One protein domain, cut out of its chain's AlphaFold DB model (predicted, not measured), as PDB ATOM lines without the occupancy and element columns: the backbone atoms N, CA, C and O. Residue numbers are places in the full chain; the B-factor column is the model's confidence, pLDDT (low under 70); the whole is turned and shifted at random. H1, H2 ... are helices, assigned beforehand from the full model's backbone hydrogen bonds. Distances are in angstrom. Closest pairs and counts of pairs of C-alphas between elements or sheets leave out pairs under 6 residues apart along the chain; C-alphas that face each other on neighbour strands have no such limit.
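This is residues 119 to 195 and 278 to 315 of the 323 residues of an uncharacterized protein of Steinernema glaseri (UniProt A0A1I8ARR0). Long helices H1 and H4 lie side by side; H5 folds back from H4 across H1, H2 crosses H5, and H3 runs outward, residues 184 to 195 sticking out. Printed are 115 residues, with five named helices, H1 to H5 in chain order, and no named strand: all helix, packing mostly crossed. It is compact, radius of gyration of the C-alphas 14.8 A, spanning 45 by 35 by 23 A.

H1, residues 119 to 138, runs 28.8 A from C-alpha 119 at (-32.934, 4.090, -1.169). H4 is residues 278 to 295, 25.8 A; H3, 172 to 189, 26.0 A; H2, 149 to 160. H5, 300 to 314, ends at (-24.251, 17.860, -13.783).

H1 touches H4 (closest C-alphas Phe 126 and Leu 279, 6.0 A), a shallow tilt of 24 degrees, the same way. H1 touches H5 at Phe 136 and Ala 310, closest C-alphas 4.9 A. H2 touches H3 at Phe 158 and Ile 175, closest C-alphas 5.5 A. Every O i to N i+4 pair is within hydrogen-bond range but in H3, 13 of 14.

Residues 196 to 277 are cut out, a 43.1 A gap between C-alphas 195 and 278. The H2 to H3 link is long. Mean pLDDT of the printed part is 77.9; 31 residues are under 70, among them 185 to 195.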
ATOM      1  N   ILE A 119     -31.876   3.686  -0.231       89.25
ATOM      2  CA  ILE A 119     -32.934   4.090  -1.169       89.25
ATOM      3  C   ILE A 119     -32.776   5.559  -1.569       89.25
ATOM      4  O   ILE A 119     -32.868   5.894  -2.751       89.25
ATOM      5  N   SER A 120     -32.530   6.439  -0.598       91.19
ATOM      6  CA  SER A 120     -32.351   7.874  -0.848       91.19
ATOM      7  C   SER A 120     -31.135   8.134  -1.743       91.19
ATOM      8  O   SER A 120     -31.223   8.886  -2.717       91.19
ATOM      9  N   THR A 121     -30.032   7.433  -1.480       87.69
ATOM     10  CA  THR A 121     -28.812   7.483  -2.294       87.69
ATOM     11  C   THR A 121     -29.054   6.972  -3.716       87.69
ATOM     12  O   THR A 121     -28.640   7.617  -4.684       87.69
ATOM     13  N   ARG A 122     -29.781   5.859  -3.881       88.75
ATOM     14  CA  ARG A 122     -30.133   5.311  -5.202       88.75
ATOM     15  C   ARG A 122     -31.032   6.249  -6.001       88.75
ATOM     16  O   ARG A 122     -30.778   6.448  -7.183       88.75
ATOM     17  N   LYS A 123     -32.042   6.859  -5.373       92.94
ATOM     18  CA  LYS A 123     -32.917   7.848  -6.030       92.94
ATOM     19  C   LYS A 123     -32.117   9.041  -6.544       92.94
ATOM     20  O   LYS A 123     -32.223   9.385  -7.715       92.94
ATOM     21  N   LYS A 124     -31.240   9.601  -5.703       91.50
ATOM     22  CA  LYS A 124     -30.332  10.681  -6.109       91.50
ATOM     23  C   LYS A 124     -29.441  10.260  -7.282       91.50
ATOM     24  O   LYS A 124     -29.313  11.006  -8.246       91.50
ATOM     25  N   SER A 125     -28.865   9.059  -7.218       89.81
ATOM     26  CA  SER A 125     -28.011   8.520  -8.287       89.81
ATOM     27  C   SER A 125     -28.781   8.343  -9.597       89.81
ATOM     28  O   SER A 125     -28.249   8.627 -10.664       89.81
ATOM     29  N   PHE A 126     -30.050   7.931  -9.526       91.38
ATOM     30  CA  PHE A 126     -30.907   7.769 -10.698       91.38
ATOM     31  C   PHE A 126     -31.180   9.115 -11.373       91.38
ATOM     32  O   PHE A 126     -30.981   9.249 -12.580       91.38
ATOM     33  N   ASP A 127     -31.553  10.129 -10.588       91.88
ATOM     34  CA  ASP A 127     -31.790  11.485 -11.090       91.88
ATOM     35  C   ASP A 127     -30.523  12.096 -11.706       91.88
ATOM     36  O   ASP A 127     -30.580  12.758 -12.746       91.88
ATOM     37  N   GLU A 128     -29.368  11.887 -11.067       91.25
ATOM     38  CA  GLU A 128     -28.070  12.341 -11.572       91.25
ATOM     39  C   GLU A 128     -27.700  11.646 -12.880       91.25
ATOM     40  O   GLU A 128     -27.359  12.327 -13.847       91.25
ATOM     41  N   LEU A 129     -27.832  10.318 -12.949       91.12
ATOM     42  CA  LEU A 129     -27.551   9.539 -14.151       91.12
ATOM     43  C   LEU A 129     -28.483   9.925 -15.304       91.12
ATOM     44  O   LEU A 129     -28.034  10.044 -16.443       91.12
ATOM     45  N   GLN A 130     -29.764  10.176 -15.026       92.56
ATOM     46  CA  GLN A 130     -30.714  10.625 -16.040       92.56
ATOM     47  C   GLN A 130     -30.335  12.003 -16.598       92.56
ATOM     48  O   GLN A 130     -30.236  12.160 -17.815       92.56
ATOM     49  N   LYS A 131     -30.069  12.987 -15.728       92.62
ATOM     50  CA  LYS A 131     -29.608  14.322 -16.150       92.62
ATOM     51  C   LYS A 131     -28.299  14.235 -16.925       92.62
ATOM     52  O   LYS A 131     -28.134  14.930 -17.926       92.62
ATOM     53  N   PHE A 132     -27.388  13.378 -16.475       91.19
ATOM     54  CA  PHE A 132     -26.099  13.167 -17.114       91.19
ATOM     55  C   PHE A 132     -26.263  12.584 -18.516       91.19
ATOM     56  O   PHE A 132     -25.730  13.144 -19.469       91.19
ATOM     57  N   MET A 133     -27.091  11.553 -18.678       91.94
ATOM     58  CA  MET A 133     -27.396  10.972 -19.984       91.94
ATOM     59  C   MET A 133     -28.072  11.985 -20.925       91.94
ATOM     60  O   MET A 133     -27.744  12.047 -22.109       91.94
ATOM     61  N   GLU A 134     -29.008  12.799 -20.427       91.81
ATOM     62  CA  GLU A 134     -29.646  13.855 -21.224       91.81
ATOM     63  C   GLU A 134     -28.648  14.925 -21.676       91.81
ATOM     64  O   GLU A 134     -28.704  15.368 -22.825       91.81
ATOM     65  N   LYS A 135     -27.725  15.329 -20.795       90.69
ATOM     66  CA  LYS A 135     -26.645  16.261 -21.135       90.69
ATOM     67  C   LYS A 135     -25.706  15.654 -22.161       90.69
ATOM     68  O   LYS A 135     -25.501  16.273 -23.198       90.69
ATOM     69  N   PHE A 136     -25.260  14.421 -21.937       89.69
ATOM     70  CA  PHE A 136     -24.417  13.688 -22.872       89.69
ATOM     71  C   PHE A 136     -25.050  13.650 -24.261       89.69
ATOM     72  O   PHE A 136     -24.424  14.071 -25.226       89.69
ATOM     73  N   LYS A 137     -26.329  13.272 -24.377       88.00
ATOM     74  CA  LYS A 137     -27.051  13.239 -25.662       88.00
ATOM     75  C   LYS A 137     -27.121  14.602 -26.371       88.00
ATOM     76  O   LYS A 137     -27.156  14.614 -27.595       88.00
ATOM     77  N   ARG A 138     -27.124  15.724 -25.641       85.94
ATOM     78  CA  ARG A 138     -27.213  17.090 -26.202       85.94
ATOM     79  C   ARG A 138     -25.868  17.745 -26.501       85.94
ATOM     80  O   ARG A 138     -25.839  18.678 -27.292       85.94
ATOM     81  N   THR A 139     -24.796  17.312 -25.848       80.25
ATOM     82  CA  THR A 139     -23.450  17.807 -26.132       80.25
ATOM     83  C   THR A 139     -23.025  17.273 -27.503       80.25
ATOM     84  O   THR A 139     -22.678  16.103 -27.633       80.25
ATOM     85  N   GLU A 140     -23.130  18.104 -28.537       66.75
ATOM     86  CA  GLU A 140     -22.527  17.869 -29.856       66.75
ATOM     87  C   GLU A 140     -21.115  18.446 -29.843       66.75
ATOM     88  O   GLU A 140     -21.005  19.620 -29.502       66.75
ATOM     89  N   ASP A 141     -20.099  17.626 -30.172       60.22
ATOM     90  CA  ASP A 141     -18.654  17.917 -30.358       60.22
ATOM     91  C   ASP A 141     -18.194  19.321 -29.936       60.22
ATOM     92  O   ASP A 141     -17.604  20.106 -30.684       60.22
ATOM     93  N   SER A 142     -18.496  19.652 -28.689       54.72
ATOM     94  CA  SER A 142     -18.270  20.956 -28.118       54.72
ATOM     95  C   SER A 142     -16.877  20.854 -27.531       54.72
ATOM     96  O   SER A 142     -16.664  20.417 -26.406       54.72
ATOM     97  N   GLY A 143     -15.871  21.217 -28.324       54.22
ATOM     98  CA  GLY A 143     -14.480  21.296 -27.869       54.22
ATOM     99  C   GLY A 143     -14.247  22.345 -26.763       54.22
ATOM    100  O   GLY A 143     -13.139  22.860 -26.642       54.22
ATOM    101  N   GLN A 144     -15.279  22.737 -26.002       56.38
ATOM    102  CA  GLN A 144     -15.278  23.860 -25.066       56.38
ATOM    103  C   GLN A 144     -14.886  23.489 -23.633       56.38
ATOM    104  O   GLN A 144     -14.463  24.380 -22.896       56.38
ATOM    105  N   LEU A 145     -14.956  22.219 -23.218       54.03
ATOM    106  CA  LEU A 145     -14.572  21.789 -21.864       54.03
ATOM    107  C   LEU A 145     -13.439  20.755 -21.896       54.03
ATOM    108  O   LEU A 145     -13.555  19.627 -21.426       54.03
ATOM    109  N   GLY A 146     -12.302  21.190 -22.446       52.25
ATOM    110  CA  GLY A 146     -11.042  20.456 -22.420       52.25
ATOM    111  C   GLY A 146     -10.465  20.358 -21.007       52.25
ATOM    112  O   GLY A 146      -9.728  21.238 -20.555       52.25
ATOM    113  N   LEU A 147     -10.741  19.253 -20.317       63.25
ATOM    114  CA  LEU A 147      -9.688  18.669 -19.493       63.25
ATOM    115  C   LEU A 147      -8.663  17.984 -20.400       63.25
ATOM    116  O   LEU A 147      -8.903  17.764 -21.586       63.25
ATOM    117  N   ASN A 148      -7.492  17.661 -19.850       77.62
ATOM    118  CA  ASN A 148      -6.510  16.908 -20.615       77.62
ATOM    119  C   ASN A 148      -7.070  15.520 -20.987       77.62
ATOM    120  O   ASN A 148      -7.881  14.936 -20.261       77.62
ATOM    121  N   LYS A 149      -6.594  14.981 -22.113       80.19
ATOM    122  CA  LYS A 149      -6.988  13.665 -22.638       80.19
ATOM    123  C   LYS A 149      -6.978  12.573 -21.560       80.19
ATOM    124  O   LYS A 149      -7.919  11.794 -21.466       80.19
ATOM    125  N   LYS A 150      -5.945  12.566 -20.708       82.31
ATOM    126  CA  LYS A 150      -5.767  11.594 -19.618       82.31
ATOM    127  C   LYS A 150      -6.950  11.596 -18.643       82.31
ATOM    128  O   LYS A 150      -7.488  10.542 -18.322       82.31
ATOM    129  N   THR A 151      -7.389  12.776 -18.210       81.12
ATOM    130  CA  THR A 151      -8.496  12.916 -17.255       81.12
ATOM    131  C   THR A 151      -9.814  12.458 -17.863       81.12
ATOM    132  O   THR A 151     -10.569  11.741 -17.212       81.12
ATOM    133  N   ASN A 152     -10.071  12.812 -19.124       83.50
ATOM    134  CA  ASN A 152     -11.297  12.410 -19.817       83.50
ATOM    135  C   ASN A 152     -11.368  10.892 -19.993       83.50
ATOM    136  O   ASN A 152     -12.409  10.285 -19.736       83.50
ATOM    137  N   THR A 153     -10.240  10.260 -20.331       81.62
ATOM    138  CA  THR A 153     -10.135   8.800 -20.383       81.62
ATOM    139  C   THR A 153     -10.388   8.160 -19.015       81.62
ATOM    140  O   THR A 153     -11.149   7.198 -18.944       81.62
ATOM    141  N   TYR A 154      -9.828   8.695 -17.921       81.69
ATOM    142  CA  TYR A 154     -10.093   8.160 -16.579       81.69
ATOM    143  C   TYR A 154     -11.563   8.269 -16.180       81.69
ATOM    144  O   TYR A 154     -12.136   7.275 -15.743       81.69
ATOM    145  N   LEU A 155     -12.193   9.431 -16.380       83.88
ATOM    146  CA  LEU A 155     -13.611   9.624 -16.063       83.88
ATOM    147  C   LEU A 155     -14.490   8.597 -16.791       83.88
ATOM    148  O   LEU A 155     -15.356   7.979 -16.169       83.88
ATOM    149  N   ARG A 156     -14.235   8.369 -18.087       84.94
ATOM    150  CA  ARG A 156     -14.946   7.353 -18.877       84.94
ATOM    151  C   ARG A 156     -14.680   5.939 -18.357       84.94
ATOM    152  O   ARG A 156     -15.611   5.159 -18.190       84.94
ATOM    153  N   ASN A 157     -13.421   5.590 -18.100       83.50
ATOM    154  CA  ASN A 157     -13.057   4.237 -17.677       83.50
ATOM    155  C   ASN A 157     -13.631   3.895 -16.295       83.50
ATOM    156  O   ASN A 157     -14.175   2.809 -16.119       83.50
ATOM    157  N   PHE A 158     -13.591   4.831 -15.340       83.38
ATOM    158  CA  PHE A 158     -14.244   4.651 -14.041       83.38
ATOM    159  C   PHE A 158     -15.755   4.526 -14.178       83.38
ATOM    160  O   PHE A 158     -16.355   3.728 -13.467       83.38
ATOM    161  N   PHE A 159     -16.373   5.258 -15.112       85.25
ATOM    162  CA  PHE A 159     -17.785   5.053 -15.402       85.25
ATOM    163  C   PHE A 159     -18.059   3.622 -15.852       85.25
ATOM    164  O   PHE A 159     -18.942   3.004 -15.277       85.25
ATOM    165  N   HIS A 160     -17.279   3.081 -16.798       82.81
ATOM    166  CA  HIS A 160     -17.412   1.689 -17.245       82.81
ATOM    167  C   HIS A 160     -17.198   0.656 -16.127       82.81
ATOM    168  O   HIS A 160     -17.719  -0.449 -16.238       82.81
ATOM    169  N   GLY A 161     -16.453   1.008 -15.076       76.00
ATOM    170  CA  GLY A 161     -16.209   0.155 -13.911       76.00
ATOM    171  C   GLY A 161     -17.283   0.215 -12.816       76.00
ATOM    172  O   GLY A 161     -17.226  -0.570 -11.871       76.00
ATOM    173  N   LEU A 162     -18.267   1.119 -12.907       72.75
ATOM    174  CA  LEU A 162     -19.228   1.364 -11.818       72.75
ATOM    175  C   LEU A 162     -20.171   0.192 -11.516       72.75
ATOM    176  O   LEU A 162     -20.758   0.148 -10.433       72.75
ATOM    177  N   ASP A 163     -20.382  -0.720 -12.462       65.88
ATOM    178  CA  ASP A 163     -21.206  -1.913 -12.261       65.88
ATOM    179  C   ASP A 163     -20.491  -3.003 -11.445       65.88
ATOM    180  O   ASP A 163     -21.161  -3.792 -10.769       65.88
ATOM    181  N   PHE A 164     -19.154  -3.013 -11.449       62.94
ATOM    182  CA  PHE A 164     -18.328  -3.917 -10.646       62.94
ATOM    183  C   PHE A 164     -18.157  -3.439  -9.196       62.94
ATOM    184  O   PHE A 164     -17.917  -4.251  -8.302       62.94
ATOM    185  N   GLU A 165     -18.337  -2.143  -8.929       61.09
ATOM    186  CA  GLU A 165     -18.133  -1.559  -7.603       61.09
ATOM    187  C   GLU A 165     -19.391  -1.599  -6.725       61.09
ATOM    188  O   GLU A 165     -20.245  -0.704  -6.725       61.09
ATOM    189  N   SER A 166     -19.484  -2.650  -5.905       56.50
ATOM    190  CA  SER A 166     -20.682  -2.977  -5.126       56.50
ATOM    191  C   SER A 166     -21.110  -1.922  -4.093       56.50
ATOM    192  O   SER A 166     -22.291  -1.844  -3.746       56.50
ATOM    193  N   ASN A 167     -20.176  -1.090  -3.628       59.00
ATOM    194  CA  ASN A 167     -20.413  -0.077  -2.595       59.00
ATOM    195  C   ASN A 167     -20.825   1.291  -3.163       59.00
ATOM    196  O   ASN A 167     -21.415   2.101  -2.447       59.00
ATOM    197  N   TYR A 168     -20.567   1.541  -4.450       60.69
ATOM    198  CA  TYR A 168     -20.755   2.853  -5.079       60.69
ATOM    199  C   TYR A 168     -21.661   2.814  -6.310       60.69
ATOM    200  O   TYR A 168     -21.680   3.782  -7.069       60.69
ATOM    201  N   TYR A 169     -22.430   1.729  -6.480       65.31
ATOM    202  CA  TYR A 169     -23.321   1.474  -7.618       65.31
ATOM    203  C   TYR A 169     -23.924   2.754  -8.208       65.31
ATOM    204  O   TYR A 169     -24.868   3.329  -7.657       65.31
ATOM    205  N   PHE A 170     -23.395   3.145  -9.367       69.31
ATOM    206  CA  PHE A 170     -23.902   4.234 -10.205       69.31
ATOM    207  C   PHE A 170     -23.831   5.645  -9.594       69.31
ATOM    208  O   PHE A 170     -24.478   6.565 -10.096       69.31
ATOM    209  N   GLN A 171     -23.033   5.850  -8.542       83.50
ATOM    210  CA  GLN A 171     -22.793   7.171  -7.965       83.50
ATOM    211  C   GLN A 171     -21.742   7.930  -8.784       83.50
ATOM    212  O   GLN A 171     -20.550   7.636  -8.718       83.50
ATOM    213  N   LEU A 172     -22.160   8.970  -9.513       83.62
ATOM    214  CA  LEU A 172     -21.244   9.783 -10.333       83.62
ATOM    215  C   LEU A 172     -20.149  10.477  -9.507       83.62
ATOM    216  O   LEU A 172     -19.054  10.731  -9.999       83.62
ATOM    217  N   GLU A 173     -20.427  10.767  -8.237       84.75
ATOM    218  CA  GLU A 173     -19.453  11.332  -7.300       84.75
ATOM    219  C   GLU A 173     -18.251  10.411  -7.065       84.75
ATOM    220  O   GLU A 173     -17.122  10.893  -6.954       84.75
ATOM    221  N   HIS A 174     -18.477   9.095  -7.056       83.00
ATOM    222  CA  HIS A 174     -17.406   8.121  -6.917       83.00
ATOM    223  C   HIS A 174     -16.426   8.207  -8.097       83.00
ATOM    224  O   HIS A 174     -15.226   8.318  -7.876       83.00
ATOM    225  N   ILE A 175     -16.926   8.299  -9.336       82.56
ATOM    226  CA  ILE A 175     -16.100   8.461 -10.550       82.56
ATOM    227  C   ILE A 175     -15.155   9.660 -10.412       82.56
ATOM    228  O   ILE A 175     -13.959   9.573 -10.700       82.56
ATOM    229  N   VAL A 176     -15.699  10.797  -9.972       82.12
ATOM    230  CA  VAL A 176     -14.948  12.047  -9.852       82.12
ATOM    231  C   VAL A 176     -13.868  11.934  -8.777       82.12
ATOM    232  O   VAL A 176     -12.730  12.348  -9.006       82.12
ATOM    233  N   ASN A 177     -14.200  11.348  -7.625       80.94
ATOM    234  CA  ASN A 177     -13.254  11.148  -6.530       80.94
ATOM    235  C   ASN A 177     -12.157  10.139  -6.900       80.94
ATOM    236  O   ASN A 177     -10.980  10.427  -6.687       80.94
ATOM    237  N   SER A 178     -12.514   9.013  -7.519       79.56
ATOM    238  CA  SER A 178     -11.562   7.990  -7.969       79.56
ATOM    239  C   SER A 178     -10.625   8.529  -9.044       79.56
ATOM    240  O   SER A 178      -9.411   8.344  -8.948       79.56
ATOM    241  N   THR A 179     -11.143   9.312  -9.992       79.56
ATOM    242  CA  THR A 179     -10.309  10.004 -10.986       79.56
ATOM    243  C   THR A 179      -9.358  10.995 -10.325       79.56
ATOM    244  O   THR A 179      -8.173  11.031 -10.647       79.56
ATOM    245  N   LYS A 180      -9.844  11.792  -9.366       79.88
ATOM    246  CA  LYS A 180      -9.010  12.756  -8.642       79.88
ATOM    247  C   LYS A 180      -7.883  12.066  -7.873       79.88
ATOM    248  O   LYS A 180      -6.766  12.570  -7.896       79.88
ATOM    249  N   ASN A 181      -8.168  10.942  -7.219       78.38
ATOM    250  CA  ASN A 181      -7.171  10.179  -6.476       78.38
ATOM    251  C   ASN A 181      -6.123   9.575  -7.417       78.38
ATOM    252  O   ASN A 181      -4.936   9.743  -7.171       78.38
ATOM    253  N   ASN A 182      -6.530   8.963  -8.533       75.75
ATOM    254  CA  ASN A 182      -5.585   8.378  -9.495       75.75
ATOM    255  C   ASN A 182      -4.695   9.433 -10.163       75.75
ATOM    256  O   ASN A 182      -3.502   9.218 -10.321       75.75
ATOM    257  N   LEU A 183      -5.228  10.623 -10.464       76.69
ATOM    258  CA  LEU A 183      -4.409  11.734 -10.962       76.69
ATOM    259  C   LEU A 183      -3.376  12.239  -9.937       76.69
ATOM    260  O   LEU A 183      -2.381  12.844 -10.333       76.69
ATOM    261  N   LEU A 184      -3.616  12.041  -8.635       71.88
ATOM    262  CA  LEU A 184      -2.625  12.317  -7.591       71.88
ATOM    263  C   LEU A 184      -1.585  11.194  -7.512       71.88
ATOM    264  O   LEU A 184      -0.401  11.505  -7.458       71.88
ATOM    265  N   TYR A 185      -2.007   9.928  -7.589       64.94
ATOM    266  CA  TYR A 185      -1.103   8.772  -7.593       64.94
ATOM    267  C   TYR A 185      -0.166   8.754  -8.801       64.94
ATOM    268  O   TYR A 185       1.035   8.609  -8.618       64.94
ATOM    269  N   ASP A 186      -0.661   9.024 -10.012       63.47
ATOM    270  CA  ASP A 186       0.180   9.129 -11.215       63.47
ATOM    271  C   ASP A 186       1.285  10.190 -11.063       63.47
ATOM    272  O   ASP A 186       2.371  10.069 -11.625       63.47
ATOM    273  N   ARG A 187       1.007  11.254 -10.298       59.12
ATOM    274  CA  ARG A 187       1.975  12.312  -9.998       59.12
ATOM    275  C   ARG A 187       2.999  11.864  -8.956       59.12
ATOM    276  O   ARG A 187       4.116  12.372  -8.953       59.12
ATOM    277  N   GLU A 188       2.618  10.980  -8.045       56.31
ATOM    278  CA  GLU A 188       3.513  10.411  -7.038       56.31
ATOM    279  C   GLU A 188       4.391   9.306  -7.647       56.31
ATOM    280  O   GLU A 188       5.593   9.325  -7.407       56.31
ATOM    281  N   GLU A 189       3.859   8.457  -8.536       50.34
ATOM    282  CA  GLU A 189       4.626   7.447  -9.288       50.34
ATOM    283  C   GLU A 189       5.622   8.062 -10.286       50.34
ATOM    284  O   GLU A 189       6.759   7.601 -10.364       50.34
ATOM    285  N   GLU A 190       5.280   9.153 -10.989       52.88
ATOM    286  CA  GLU A 190       6.260   9.886 -11.820       52.88
ATOM    287  C   GLU A 190       7.427  10.469 -10.991       52.88
ATOM    288  O   GLU A 190       8.497  10.743 -11.537       52.88
ATOM    289  N   ASN A 191       7.250  10.628  -9.675       46.94
ATOM    290  CA  ASN A 191       8.294  11.061  -8.741       46.94
ATOM    291  C   ASN A 191       8.951   9.900  -7.968       46.94
ATOM    292  O   ASN A 191       9.952  10.123  -7.287       46.94
ATOM    293  N   LEU A 192       8.420   8.681  -8.072       43.69
ATOM    294  CA  LEU A 192       8.839   7.499  -7.321       43.69
ATOM    295  C   LEU A 192       9.055   6.330  -8.287       43.69
ATOM    296  O   LEU A 192       8.393   5.299  -8.232       43.69
ATOM    297  N   ALA A 193      10.062   6.472  -9.148       44.09
ATOM    298  CA  ALA A 193      10.765   5.326  -9.708       44.09
ATOM    299  C   ALA A 193      11.605   4.640  -8.609       44.09
ATOM    300  O   ALA A 193      12.827   4.662  -8.668       44.09
ATOM    301  N   ASP A 194      10.958   4.105  -7.574       44.06
ATOM    302  CA  ASP A 194      11.439   2.963  -6.793       44.06
ATOM    303  C   ASP A 194      10.312   2.486  -5.873       44.06
ATOM    304  O   ASP A 194       9.679   3.270  -5.166       44.06
ATOM    305  N   GLY A 195      10.004   1.198  -5.996       46.03
ATOM    306  CA  GLY A 195       8.683   0.653  -5.728       46.03
ATOM    307  C   GLY A 195       8.259   0.569  -4.267       46.03
ATOM    308  O   GLY A 195       9.037   0.221  -3.388       46.03
ATOM    309  N   GLU A 278     -33.600  -0.685 -11.772       91.88
ATOM    310  CA  GLU A 278     -33.816   0.491 -12.627       91.88
ATOM    311  C   GLU A 278     -32.517   1.245 -12.910       91.88
ATOM    312  O   GLU A 278     -32.252   1.588 -14.062       91.88
ATOM    313  N   LEU A 279     -31.672   1.430 -11.893       90.25
ATOM    314  CA  LEU A 279     -30.335   1.998 -12.052       90.25
ATOM    315  C   LEU A 279     -29.462   1.164 -12.993       90.25
ATOM    316  O   LEU A 279     -28.888   1.724 -13.922       90.25
ATOM    317  N   CYS A 280     -29.406  -0.162 -12.810       89.06
ATOM    318  CA  CYS A 280     -28.660  -1.052 -13.705       89.06
ATOM    319  C   CYS A 280     -29.155  -0.943 -15.153       89.06
ATOM    320  O   CYS A 280     -28.352  -0.818 -16.074       89.06
ATOM    321  N   THR A 281     -30.473  -0.958 -15.372       91.19
ATOM    322  CA  THR A 281     -31.052  -0.795 -16.712       91.19
ATOM    323  C   THR A 281     -30.662   0.548 -17.322       91.19
ATOM    324  O   THR A 281     -30.285   0.595 -18.491       91.19
ATOM    325  N   LYS A 282     -30.713   1.631 -16.540       91.06
ATOM    326  CA  LYS A 282     -30.376   2.975 -17.017       91.06
ATOM    327  C   LYS A 282     -28.893   3.129 -17.336       91.06
ATOM    328  O   LYS A 282     -28.541   3.726 -18.348       91.06
ATOM    329  N   TYR A 283     -28.033   2.557 -16.503       90.75
ATOM    330  CA  TYR A 283     -26.601   2.501 -16.754       90.75
ATOM    331  C   TYR A 283     -26.297   1.720 -18.036       90.75
ATOM    332  O   TYR A 283     -25.596   2.231 -18.901       90.75
ATOM    333  N   ASN A 284     -26.906   0.546 -18.219       89.38
ATOM    334  CA  ASN A 284     -26.728  -0.260 -19.427       89.38
ATOM    335  C   ASN A 284     -27.232   0.453 -20.692       89.38
ATOM    336  O   ASN A 284     -26.610   0.327 -21.748       89.38
ATOM    337  N   GLU A 285     -28.328   1.218 -20.598       92.56
ATOM    338  CA  GLU A 285     -28.798   2.092 -21.686       92.56
ATOM    339  C   GLU A 285     -27.698   3.086 -22.076       92.56
ATOM    340  O   GLU A 285     -27.356   3.199 -23.253       92.56
ATOM    341  N   PHE A 286     -27.104   3.770 -21.095       91.50
ATOM    342  CA  PHE A 286     -26.042   4.738 -21.351       91.50
ATOM    343  C   PHE A 286     -24.783   4.062 -21.914       91.50
ATOM    344  O   PHE A 286     -24.296   4.460 -22.971       91.50
ATOM    345  N   SER A 287     -24.298   2.986 -21.298       89.31
ATOM    346  CA  SER A 287     -23.142   2.235 -21.802       89.31
ATOM    347  C   SER A 287     -23.342   1.765 -23.247       89.31
ATOM    348  O   SER A 287     -22.424   1.869 -24.056       89.31
ATOM    349  N   SER A 288     -24.558   1.342 -23.612       90.25
ATOM    350  CA  SER A 288     -24.886   0.970 -24.998       90.25
ATOM    351  C   SER A 288     -24.776   2.158 -25.958       90.25
ATOM    352  O   SER A 288     -24.169   2.028 -27.016       90.25
ATOM    353  N   ILE A 289     -25.291   3.332 -25.574       89.62
ATOM    354  CA  ILE A 289     -25.183   4.558 -26.384       89.62
ATOM    355  C   ILE A 289     -23.715   4.940 -26.611       89.62
ATOM    356  O   ILE A 289     -23.349   5.317 -27.723       89.62
ATOM    357  N   MET A 290     -22.873   4.853 -25.577       87.12
ATOM    358  CA  MET A 290     -21.445   5.150 -25.717       87.12
ATOM    359  C   MET A 290     -20.764   4.165 -26.669       87.12
ATOM    360  O   MET A 290     -20.075   4.598 -27.590       87.12
ATOM    361  N   HIS A 291     -21.023   2.863 -26.522       87.44
ATOM    362  CA  HIS A 291     -20.471   1.849 -27.422       87.44
ATOM    363  C   HIS A 291     -20.931   2.006 -28.875       87.44
ATOM    364  O   HIS A 291     -20.155   1.755 -29.797       87.44
ATOM    365  N   ASP A 292     -22.175   2.431 -29.108       87.94
ATOM    366  CA  ASP A 292     -22.666   2.694 -30.461       87.94
ATOM    367  C   ASP A 292     -21.937   3.880 -31.107       87.94
ATOM    368  O   ASP A 292     -21.573   3.801 -32.283       87.94
ATOM    369  N   LEU A 293     -21.652   4.943 -30.344       84.69
ATOM    370  CA  LEU A 293     -20.842   6.073 -30.817       84.69
ATOM    371  C   LEU A 293     -19.394   5.648 -31.109       84.69
ATOM    372  O   LEU A 293     -18.848   6.006 -32.152       84.69
ATOM    373  N   GLU A 294     -18.792   4.822 -30.249       83.62
ATOM    374  CA  GLU A 294     -17.439   4.279 -30.460       83.62
ATOM    375  C   GLU A 294     -17.363   3.454 -31.758       83.62
ATOM    376  O   GLU A 294     -16.415   3.574 -32.540       83.62
ATOM    377  N   ARG A 295     -18.397   2.654 -32.048       82.56
ATOM    378  CA  ARG A 295     -18.483   1.848 -33.280       82.56
ATOM    379  C   ARG A 295     -18.689   2.675 -34.543       82.56
ATOM    380  O   ARG A 295     -18.250   2.254 -35.614       82.56
ATOM    381  N   GLN A 296     -19.332   3.836 -34.444       81.19
ATOM    382  CA  GLN A 296     -19.569   4.740 -35.577       81.19
ATOM    383  C   GLN A 296     -18.302   5.486 -36.042       81.19
ATOM    384  O   GLN A 296     -18.383   6.310 -36.949       81.19
ATOM    385  N   LYS A 297     -17.122   5.147 -35.492       64.50
ATOM    386  CA  LYS A 297     -15.823   5.787 -35.759       64.50
ATOM    387  C   LYS A 297     -15.783   7.272 -35.392       64.50
ATOM    388  O   LYS A 297     -14.964   8.009 -35.940       64.50
ATOM    389  N   SER A 298     -16.624   7.709 -34.458       62.59
ATOM    390  CA  SER A 298     -16.346   8.942 -33.724       62.59
ATOM    391  C   SER A 298     -14.974   8.791 -33.061       62.59
ATOM    392  O   SER A 298     -14.657   7.716 -32.547       62.59
ATOM    393  N   GLU A 299     -14.131   9.822 -33.105       70.81
ATOM    394  CA  GLU A 299     -12.838   9.760 -32.421       70.81
ATOM    395  C   GLU A 299     -13.083   9.484 -30.932       70.81
ATOM    396  O   GLU A 299     -13.821  10.220 -30.277       70.81
ATOM    397  N   GLU A 300     -12.468   8.425 -30.393       68.69
ATOM    398  CA  GLU A 300     -12.584   8.025 -28.979       68.69
ATOM    399  C   GLU A 300     -12.319   9.212 -28.027       68.69
ATOM    400  O   GLU A 300     -12.957   9.348 -26.983       68.69
ATOM    401  N   GLN A 301     -11.439  10.120 -28.472       69.56
ATOM    402  CA  GLN A 301     -11.192  11.460 -27.943       69.56
ATOM    403  C   GLN A 301     -12.488  12.256 -27.701       69.56
ATOM    404  O   GLN A 301     -12.797  12.552 -26.551       69.56
ATOM    405  N   SER A 302     -13.273  12.550 -28.746       77.31
ATOM    406  CA  SER A 302     -14.483  13.376 -28.613       77.31
ATOM    407  C   SER A 302     -15.568  12.690 -27.778       77.31
ATOM    408  O   SER A 302     -16.333  13.364 -27.098       77.31
ATOM    409  N   ILE A 303     -15.623  11.351 -27.734       82.31
ATOM    410  CA  ILE A 303     -16.558  10.653 -26.830       82.31
ATOM    411  C   ILE A 303     -16.163  10.887 -25.370       82.31
ATOM    412  O   ILE A 303     -17.025  11.210 -24.550       82.31
ATOM    413  N   ALA A 304     -14.875  10.759 -25.042       83.19
ATOM    414  CA  ALA A 304     -14.369  11.039 -23.702       83.19
ATOM    415  C   ALA A 304     -14.524  12.527 -23.328       83.19
ATOM    416  O   ALA A 304     -14.892  12.840 -22.195       83.19
ATOM    417  N   ASP A 305     -14.316  13.441 -24.278       83.12
ATOM    418  CA  ASP A 305     -14.499  14.884 -24.080       83.12
ATOM    419  C   ASP A 305     -15.980  15.227 -23.846       83.12
ATOM    420  O   ASP A 305     -16.327  15.892 -22.868       83.12
ATOM    421  N   ARG A 306     -16.874  14.677 -24.675       86.06
ATOM    422  CA  ARG A 306     -18.334  14.780 -24.537       86.06
ATOM    423  C   ARG A 306     -18.820  14.220 -23.202       86.06
ATOM    424  O   ARG A 306     -19.703  14.803 -22.570       86.06
ATOM    425  N   PHE A 307     -18.253  13.094 -22.767       87.81
ATOM    426  CA  PHE A 307     -18.534  12.489 -21.469       87.81
ATOM    427  C   PHE A 307     -18.150  13.436 -20.330       87.81
ATOM    428  O   PHE A 307     -18.977  13.732 -19.466       87.81
ATOM    429  N   ALA A 308     -16.915  13.938 -20.349       85.12
ATOM    430  CA  ALA A 308     -16.406  14.840 -19.329       85.12
ATOM    431  C   ALA A 308     -17.231  16.130 -19.254       85.12
ATOM    432  O   ALA A 308     -17.672  16.512 -18.169       85.12
ATOM    433  N   GLU A 309     -17.524  16.761 -20.393       85.69
ATOM    434  CA  GLU A 309     -18.352  17.966 -20.452       85.69
ATOM    435  C   GLU A 309     -19.736  17.740 -19.826       85.69
ATOM    436  O   GLU A 309     -20.174  18.509 -18.962       85.69
ATOM    437  N   ALA A 310     -20.417  16.665 -20.227       88.00
ATOM    438  CA  ALA A 310     -21.728  16.342 -19.689       88.00
ATOM    439  C   ALA A 310     -21.673  16.048 -18.181       88.00
ATOM    440  O   ALA A 310     -22.586  16.444 -17.449       88.00
ATOM    441  N   LEU A 311     -20.598  15.417 -17.699       86.19
ATOM    442  CA  LEU A 311     -20.405  15.138 -16.279       86.19
ATOM    443  C   LEU A 311     -20.210  16.440 -15.495       86.19
ATOM    444  O   LEU A 311     -20.874  16.630 -14.478       86.19
ATOM    445  N   PHE A 312     -19.395  17.380 -15.985       82.50
ATOM    446  CA  PHE A 312     -19.200  18.682 -15.329       82.50
ATOM    447  C   PHE A 312     -20.438  19.566 -15.347       82.50
ATOM    448  O   PHE A 312     -20.649  20.335 -14.407       82.50
ATOM    449  N   ALA A 313     -21.281  19.441 -16.372       83.38
ATOM    450  CA  ALA A 313     -22.556  20.144 -16.420       83.38
ATOM    451  C   ALA A 313     -23.525  19.681 -15.314       83.38
ATOM    452  O   ALA A 313     -24.379  20.460 -14.889       83.38
ATOM    453  N   VAL A 314     -23.409  18.430 -14.852       82.00
ATOM    454  CA  VAL A 314     -24.251  17.860 -13.783       82.00
ATOM    455  C   VAL A 314     -23.578  17.944 -12.411       82.00
ATOM    456  O   VAL A 314     -24.244  18.214 -11.411       82.00
ATOM    457  N   ARG A 315     -22.260  17.750 -12.353       75.94
ATOM    458  CA  ARG A 315     -21.424  17.758 -11.146       75.94
ATOM    459  C   ARG A 315     -20.161  18.594 -11.407       75.94
ATOM    460  O   ARG A 315     -19.112  18.043 -11.735       75.94
TER     461      ARG A 315